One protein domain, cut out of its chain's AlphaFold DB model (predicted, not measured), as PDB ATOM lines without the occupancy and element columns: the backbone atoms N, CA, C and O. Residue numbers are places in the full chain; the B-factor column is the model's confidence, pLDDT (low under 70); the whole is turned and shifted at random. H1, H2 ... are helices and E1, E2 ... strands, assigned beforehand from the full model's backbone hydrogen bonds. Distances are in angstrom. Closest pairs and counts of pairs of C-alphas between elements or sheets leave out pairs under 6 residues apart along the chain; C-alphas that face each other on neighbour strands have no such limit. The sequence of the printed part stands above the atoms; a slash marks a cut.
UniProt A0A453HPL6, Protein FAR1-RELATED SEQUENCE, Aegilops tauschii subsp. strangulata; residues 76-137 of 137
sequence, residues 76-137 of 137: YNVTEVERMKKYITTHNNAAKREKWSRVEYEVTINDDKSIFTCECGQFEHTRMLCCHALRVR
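AT A GLANCE: This is residues 76 to 137 of the 137 residues of the protein "Protein FAR1-RELATED SEQUENCE" of Aegilops tauschii subsp. strangulata (UniProt A0A453HPL6). A strongly twisted sheet, E1 to E4, curls round helix H2; H1 lies beyond E4; residues 96 to 101 stick out. The 62 residues printed, mixed in class, include four named strands, then two named helices; the strands form a meander, each the antiparallel neighbour of the one before. The whole is compact, radius of gyration of the C-alphas 11.9 A, spanning 37 by 28 by 15 A.

IN THESE COORDINATES: E1, residues 76 to 82, 18.1 A long, begins at C-alpha (17.983, 33.425, 326.070). E2 is residues 86 to 91, E3 104 to 109, E4 116 to 118, H1 122 to 126. H2, residues 131 to 136, ends at C-alpha (19.717, 39.805, 332.761).

HOW THE PARTS SIT: Hairpin E1 and E2 has N 77 and O 90 within hydrogen-bond range, 2.8 A. H2 is on the sheet; its closest C-alphas to E4 are Ala 133 and Cys 118, 5.9 A. In both helices every O i to N i+4 pair is within range.

THE WHOLE: The printed part has no cut; link E2 to E3 is long; no printed residue is under 70.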
ATOM      1  N   TYR A  76      17.164  32.303 326.517       96.06
ATOM      2  CA  TYR A  76      17.983  33.425 326.070       96.06
ATOM      3  C   TYR A  76      19.357  33.423 326.750       96.06
ATOM      4  O   TYR A  76      19.488  33.195 327.957       96.06
ATOM      5  N   ASN A  77      20.387  33.732 325.970       95.69
ATOM      6  CA  ASN A  77      21.726  34.049 326.449       95.69
ATOM      7  C   ASN A  77      21.873  35.559 326.615       95.69
ATOM      8  O   ASN A  77      21.225  36.316 325.900       95.69
ATOM      9  N   VAL A  78      22.720  35.989 327.549       96.75
ATOM     10  CA  VAL A  78      22.961  37.408 327.836       96.75
ATOM     11  C   VAL A  78      24.388  37.757 327.456       96.75
ATOM     12  O   VAL A  78      25.324  37.090 327.895       96.75
ATOM     13  N   THR A  79      24.551  38.819 326.680       96.69
ATOM     14  CA  THR A  79      25.840  39.432 326.371       96.69
ATOM     15  C   THR A  79      25.861  40.848 326.926       96.69
ATOM     16  O   THR A  79      25.011  41.669 326.580       96.69
ATOM     17  N   GLU A  80      26.819  41.135 327.801       96.56
ATOM     18  CA  GLU A  80      27.041  42.480 328.325       96.56
ATOM     19  C   GLU A  80      27.750  43.331 327.266       96.56
ATOM     20  O   GLU A  80      28.831  42.974 326.800       96.56
ATOM     21  N   VAL A  81      27.121  44.438 326.865       96.19
ATOM     22  CA  VAL A  81      27.646  45.356 325.838       96.19
ATOM     23  C   VAL A  81      28.250  46.594 326.484       96.19
ATOM     24  O   VAL A  81      29.309  47.061 326.077       96.19
ATOM     25  N   GLU A  82      27.592  47.112 327.520       93.44
ATOM     26  CA  GLU A  82      28.095  48.205 328.345       93.44
ATOM     27  C   GLU A  82      28.017  47.772 329.804       93.44
ATOM     28  O   GLU A  82      26.939  47.430 330.305       93.44
ATOM     29  N   ARG A  83      29.172  47.779 330.475       91.06
ATOM     30  CA  ARG A  83      29.320  47.215 331.815       91.06
ATOM     31  C   ARG A  83      28.286  47.798 332.779       91.06
ATOM     32  O   ARG A  83      28.288  49.002 333.022       91.06
ATOM     33  N   MET A  84      27.464  46.931 333.368       87.31
ATOM     34  CA  MET A  84      26.420  47.264 334.347       87.31
ATOM     35  C   MET A  84      25.346  48.243 333.852       87.31
ATOM     36  O   MET A  84      24.672  48.854 334.678       87.31
ATOM     37  N   LYS A  85      25.174  48.396 332.533       93.81
ATOM     38  CA  LYS A  85      24.253  49.387 331.960       93.81
ATOM     39  C   LYS A  85      23.465  48.883 330.758       93.81
ATOM     40  O   LYS A  85      22.279  49.189 330.646       93.81
ATOM     41  N   LYS A  86      24.084  48.103 329.870       96.50
ATOM     42  CA  LYS A  86      23.429  47.611 328.655       96.50
ATOM     43  C   LYS A  86      23.775  46.157 328.377       96.50
ATOM     44  O   LYS A  86      24.947  45.780 328.296       96.50
ATOM     45  N   TYR A  87      22.731  45.377 328.139       97.25
ATOM     46  CA  TYR A  87      22.791  43.955 327.845       97.25
ATOM     47  C   TYR A  87      21.983  43.654 326.588       97.25
ATOM     48  O   TYR A  87      20.923  44.234 326.364       97.25
ATOM     49  N   ILE A  88      22.465  42.714 325.785       97.44
ATOM     50  CA  ILE A  88      21.700  42.120 324.691       97.44
ATOM     51  C   ILE A  88      21.340  40.699 325.102       97.44
ATOM     52  O   ILE A  88      22.183  39.943 325.586       97.44
ATOM     53  N   THR A  89      20.069  40.346 324.939       97.12
ATOM     54  CA  THR A  89      19.574  38.989 325.160       97.12
ATOM     55  C   THR A  89      19.273  38.327 323.823       97.12
ATOM     56  O   THR A  89      18.441  38.818 323.064       97.12
ATOM     57  N   THR A  90      19.933  37.208 323.530       96.44
ATOM     58  CA  THR A  90      19.828  36.496 322.246       96.44
ATOM     59  C   THR A  90      19.227  35.114 322.460       96.44
ATOM     60  O   THR A  90      19.690  34.347 323.304       96.44
ATOM     61  N   HIS A  91      18.194  34.769 321.696       95.69
ATOM     62  CA  HIS A  91      17.533  33.468 321.799       95.69
ATOM     63  C   HIS A  91      18.498  32.318 321.443       95.69
ATOM     64  O   HIS A  91      19.175  32.361 320.419       95.69
ATOM     65  N   ASN A  92      18.503  31.227 322.214       91.88
ATOM     66  CA  ASN A  92      19.443  30.103 322.056       91.88
ATOM     67  C   ASN A  92      19.383  29.461 320.658       91.88
ATOM     68  O   ASN A  92      20.394  29.056 320.096       91.88
ATOM     69  N   ASN A  93      18.185  29.398 320.073       90.31
ATOM     70  CA  ASN A  93      17.963  28.905 318.709       90.31
ATOM     71  C   ASN A  93      17.923  30.020 317.647       90.31
ATOM     72  O   ASN A  93      17.234  29.851 316.643       90.31
ATOM     73  N   ALA A  94      18.597  31.157 317.856       87.12
ATOM     74  CA  ALA A  94      18.565  32.292 316.926       87.12
ATOM     75  C   ALA A  94      18.843  31.873 315.470       87.12
ATOM     76  O   ALA A  94      18.069  32.210 314.583       87.12
ATOM     77  N   ALA A  95      19.859  31.034 315.241       85.00
ATOM     78  CA  ALA A  95      20.238  30.565 313.903       85.00
ATOM     79  C   ALA A  95      19.198  29.657 313.212       85.00
ATOM     80  O   ALA A  95      19.239  29.498 311.997       85.00
ATOM     81  N   LYS A  96      18.288  29.033 313.973       88.25
ATOM     82  CA  LYS A  96      17.238  28.142 313.444       88.25
ATOM     83  C   LYS A  96      15.903  28.857 313.240       88.25
ATOM     84  O   LYS A  96      14.971  28.246 312.728       88.25
ATOM     85  N   ARG A  97      15.772  30.099 313.714       86.44
ATOM     86  CA  ARG A  97      14.538  30.876 313.593       86.44
ATOM     87  C   ARG A  97      14.478  31.570 312.237       86.44
ATOM     88  O   ARG A  97      15.495  31.877 311.623       86.44
ATOM     89  N   GLU A  98      13.253  31.816 311.792       89.19
ATOM     90  CA  GLU A  98      12.979  32.553 310.565       89.19
ATOM     91  C   GLU A  98      13.607  33.949 310.595       89.19
ATOM     92  O   GLU A  98      13.614  34.605 311.635       89.19
ATOM     93  N   LYS A  99      14.056  34.448 309.439       82.00
ATOM     94  CA  LYS A  99      14.724  35.762 309.337       82.00
ATOM     95  C   LYS A  99      13.854  36.936 309.795       82.00
ATOM     96  O   LYS A  99      14.384  37.965 310.194       82.00
ATOM     97  N   TRP A 100      12.530  36.799 309.712       87.38
ATOM     98  CA  TRP A 100      11.582  37.812 310.181       87.38
ATOM     99  C   TRP A 100      11.338  37.744 311.695       87.38
ATOM    100  O   TRP A 100      10.797  38.686 312.272       87.38
ATOM    101  N   SER A 101      11.718  36.643 312.354       86.62
ATOM    102  CA  SER A 101      11.620  36.529 313.804       86.62
ATOM    103  C   SER A 101      12.707  37.384 314.426       86.62
ATOM    104  O   SER A 101      13.895  37.143 314.228       86.62
ATOM    105  N   ARG A 102      12.307  38.328 315.271       89.12
ATOM    106  CA  ARG A 102      13.254  38.979 316.170       89.12
ATOM    107  C   ARG A 102      13.826  37.932 317.130       89.12
ATOM    108  O   ARG A 102      13.085  37.089 317.641       89.12
ATOM    109  N   VAL A 103      15.142  37.948 317.316       93.12
ATOM    110  CA  VAL A 103      15.866  36.979 318.163       93.12
ATOM    111  C   VAL A 103      16.757  37.644 319.203       93.12
ATOM    112  O   VAL A 103      17.208  36.956 320.117       93.12
ATOM    113  N   GLU A 104      16.957  38.957 319.089       95.56
ATOM    114  CA  GLU A 104      17.758  39.772 319.999       95.56
ATOM    115  C   GLU A 104      16.922  40.897 320.591       95.56
ATOM    116  O   GLU A 104      16.107  41.514 319.891       95.56
ATOM    117  N   TYR A 105      17.133  41.123 321.886       96.94
ATOM    118  CA  TYR A 105      16.456  42.157 322.653       96.94
ATOM    119  C   TYR A 105      17.441  42.912 323.541       96.94
ATOM    120  O   TYR A 105      18.119  42.301 324.372       96.94
ATOM    121  N   GLU A 106      17.490  44.231 323.383       97.81
ATOM    122  CA  GLU A 106      18.241  45.140 324.246       97.81
ATOM    123  C   GLU A 106      17.525  45.351 325.590       97.81
ATOM    124  O   GLU A 106      16.331  45.667 325.657       97.81
ATOM    125  N   VAL A 107      18.291  45.205 326.670       97.50
ATOM    126  CA  VAL A 107      17.886  45.511 328.041       97.50
ATOM    127  C   VAL A 107      18.857  46.534 328.617       97.50
ATOM    128  O   VAL A 107      20.067  46.302 328.680       97.50
ATOM    129  N   THR A 108      18.320  47.660 329.066       96.94
ATOM    130  CA  THR A 108      19.069  48.724 329.730       96.94
ATOM    131  C   THR A 108      18.751  48.758 331.215       96.94
ATOM    132  O   THR A 108      17.645  48.427 331.652       96.94
ATOM    133  N   ILE A 109      19.751  49.132 332.005       95.31
ATOM    134  CA  ILE A 109      19.644  49.278 333.451       95.31
ATOM    135  C   ILE A 109      19.945  50.733 333.800       95.31
ATOM    136  O   ILE A 109      20.898  51.313 333.280       95.31
ATOM    137  N   ASN A 110      19.124  51.322 334.669       93.38
ATOM    138  CA  ASN A 110      19.382  52.661 335.200       93.38
ATOM    139  C   ASN A 110      20.620  52.674 336.125       93.38
ATOM    140  O   ASN A 110      20.983  51.639 336.683       93.38
ATOM    141  N   ASP A 111      21.222  53.842 336.353       89.81
ATOM    142  CA  ASP A 111      22.460  54.007 337.135       89.81
ATOM    143  C   ASP A 111      22.345  53.438 338.565       89.81
ATOM    144  O   ASP A 111      23.276  52.807 339.075       89.81
ATOM    145  N   ASP A 112      21.160  53.554 339.175       90.62
ATOM    146  CA  ASP A 112      20.849  53.019 340.511       90.62
ATOM    147  C   ASP A 112      20.611  51.497 340.536       90.62
ATOM    148  O   ASP A 112      20.348  50.918 341.592       90.62
ATOM    149  N   LYS A 113      20.656  50.826 339.378       85.38
ATOM    150  CA  LYS A 113      20.437  49.374 339.205       85.38
ATOM    151  C   LYS A 113      19.087  48.859 339.711       85.38
ATOM    152  O   LYS A 113      18.914  47.670 339.964       85.38
ATOM    153  N   SER A 114      18.121  49.759 339.853       86.69
ATOM    154  CA  SER A 114      16.781  49.472 340.369       86.69
ATOM    155  C   SER A 114      15.761  49.195 339.265       86.69
ATOM    156  O   SER A 114      14.763  48.515 339.503       86.69
ATOM    157  N   ILE A 115      16.006  49.706 338.057       90.75
ATOM    158  CA  ILE A 115      15.070  49.660 336.935       90.75
ATOM    159  C   ILE A 115      15.738  48.961 335.759       90.75
ATOM    160  O   ILE A 115      16.819  49.358 335.328       90.75
ATOM    161  N   PHE A 116      15.046  47.948 335.245       93.81
ATOM    162  CA  PHE A 116      15.395  47.215 334.037       93.81
ATOM    163  C   PHE A 116      14.364  47.559 332.969       93.81
ATOM    164  O   PHE A 116      13.173  47.286 333.144       93.81
ATOM    165  N   THR A 117      14.818  48.127 331.861       95.62
ATOM    166  CA  THR A 117      13.971  48.477 330.722       95.62
ATOM    167  C   THR A 117      14.345  47.582 329.554       95.62
ATOM    168  O   THR A 117      15.504  47.508 329.166       95.62
ATOM    169  N   CYS A 118      13.364  46.875 328.997       96.62
ATOM    170  CA  CYS A 118      13.556  46.059 327.804       96.62
ATOM    171  C   CYS A 118      12.818  46.696 326.636       96.62
ATOM    172  O   CYS A 118      11.655  47.076 326.767       96.62
ATOM    173  N   GLU A 119      13.451  46.716 325.471       95.94
ATOM    174  CA  GLU A 119      12.856  47.272 324.258       95.94
ATOM    175  C   GLU A 119      11.593  46.539 323.766       95.94
ATOM    176  O   GLU A 119      10.882  47.047 322.902       95.94
ATOM    177  N   CYS A 120      11.276  45.355 324.306       94.88
ATOM    178  CA  CYS A 120      10.021  44.665 323.993       94.88
ATOM    179  C   CYS A 120       8.768  45.375 324.547       94.88
ATOM    180  O   CYS A 120       7.662  45.040 324.129       94.88
ATOM    181  N   GLY A 121       8.914  46.312 325.495       93.75
ATOM    182  CA  GLY A 121       7.810  47.122 326.028       93.75
ATOM    183  C   GLY A 121       6.814  46.384 326.940       93.75
ATOM    184  O   GLY A 121       5.752  46.910 327.275       93.75
ATOM    185  N   GLN A 122       7.100  45.139 327.338       94.38
ATOM    186  CA  GLN A 122       6.158  44.305 328.104       94.38
ATOM    187  C   GLN A 122       5.718  44.959 329.422       94.38
ATOM    188  O   GLN A 122       4.555  44.828 329.821       94.38
ATOM    189  N   PHE A 123       6.632  45.647 330.109       93.50
ATOM    190  CA  PHE A 123       6.353  46.237 331.415       93.50
ATOM    191  C   PHE A 123       5.395  47.424 331.297       93.50
ATOM    192  O   PHE A 123       4.481  47.570 332.103       93.50
ATOM    193  N   GLU A 124       5.538  48.239 330.262       93.69
ATOM    194  CA  GLU A 124       4.682  49.386 329.980       93.69
ATOM    195  C   GLU A 124       3.239  48.943 329.704       93.69
ATOM    196  O   GLU A 124       2.292  49.620 330.110       93.69
ATOM    197  N   HIS A 125       3.067  47.776 329.077       90.81
ATOM    198  CA  HIS A 125       1.757  47.231 328.724       90.81
ATOM    199  C   HIS A 125       1.103  46.403 329.832       90.81
ATOM    200  O   HIS A 125      -0.111  46.472 330.009       90.81
ATOM    201  N   THR A 126       1.882  45.607 330.569       91.19
ATOM    202  CA  THR A 126       1.340  44.610 331.514       91.19
ATOM    203  C   THR A 126       1.759  44.833 332.964       91.19
ATOM    204  O   THR A 126       1.260  44.149 333.852       91.19
ATOM    205  N   ARG A 127       2.670  45.779 333.228       91.94
ATOM    206  CA  ARG A 127       3.311  46.006 334.540       91.94
ATOM    207  C   ARG A 127       4.063  44.783 335.080       91.94
ATOM    208  O   ARG A 127       4.311  44.670 336.281       91.94
ATOM    209  N   MET A 128       4.464  43.882 334.185       93.31
ATOM    210  CA  MET A 128       5.248  42.689 334.487       93.31
ATOM    211  C   MET A 128       6.556  42.698 333.697       93.31
ATOM    212  O   MET A 128       6.588  43.086 332.529       93.31
ATOM    213  N   LEU A 129       7.648  42.278 334.338       94.00
ATOM    214  CA  LEU A 129       8.937  42.135 333.663       94.00
ATOM    215  C   LEU A 129       8.852  41.049 332.583       94.00
ATOM    216  O   LEU A 129       8.324  39.968 332.829       94.00
ATOM    217  N   CYS A 130       9.404  41.324 331.400       96.00
ATOM    218  CA  CYS A 130       9.532  40.327 330.335       96.00
ATOM    219  C   CYS A 130      10.600  39.275 330.652       96.00
ATOM    220  O   CYS A 130      11.502  39.491 331.463       96.00
ATOM    221  N   CYS A 131      10.547  38.158 329.926       96.12
ATOM    222  CA  CYS A 131      11.550  37.098 329.992       96.12
ATOM    223  C   CYS A 131      12.978  37.597 329.689       96.12
ATOM    224  O   CYS A 131      13.924  37.109 330.304       96.12
ATOM    225  N   HIS A 132      13.138  38.603 328.818       96.56
ATOM    226  CA  HIS A 132      14.433  39.214 328.492       96.56
ATOM    227  C   HIS A 132      15.036  39.946 329.690       96.56
ATOM    228  O   HIS A 132      16.146  39.633 330.112       96.56
ATOM    229  N   ALA A 133      14.280  40.862 330.303       95.88
ATOM    230  CA  ALA A 133      14.728  41.598 331.485       95.88
ATOM    231  C   ALA A 133      14.985  40.655 332.669       95.88
ATOM    232  O   ALA A 133      15.980  40.794 333.376       95.88
ATOM    233  N   LEU A 134      14.134  39.638 332.848       95.06
ATOM    234  CA  LEU A 134      14.300  38.629 333.898       95.06
ATOM    235  C   LEU A 134      15.550  37.768 333.733       95.06
ATOM    236  O   LEU A 134      16.013  37.188 334.716       95.06
ATOM    237  N   ARG A 135      16.079  37.648 332.515       95.06
ATOM    238  CA  ARG A 135      17.272  36.851 332.232       95.06
ATOM    239  C   ARG A 135      18.573  37.600 332.530       95.06
ATOM    240  O   ARG A 135      19.556  36.941 332.849       95.06
ATOM    241  N   VAL A 136      18.561  38.931 332.464       92.19
ATOM    242  CA  VAL A 136      19.717  39.805 332.761       92.19
ATOM    243  C   VAL A 136      20.022  39.899 334.265       92.19
ATOM    244  O   VAL A 136      21.111  40.323 334.636       92.19
ATOM    245  N   ARG A 137      19.073  39.497 335.120       71.00
ATOM    246  CA  ARG A 137      19.171  39.556 336.588       71.00
ATOM    247  C   ARG A 137      20.393  38.856 337.194       71.00
ATOM    248  O   ARG A 137      20.808  37.805 336.653       71.00
TER     249      ARG A 137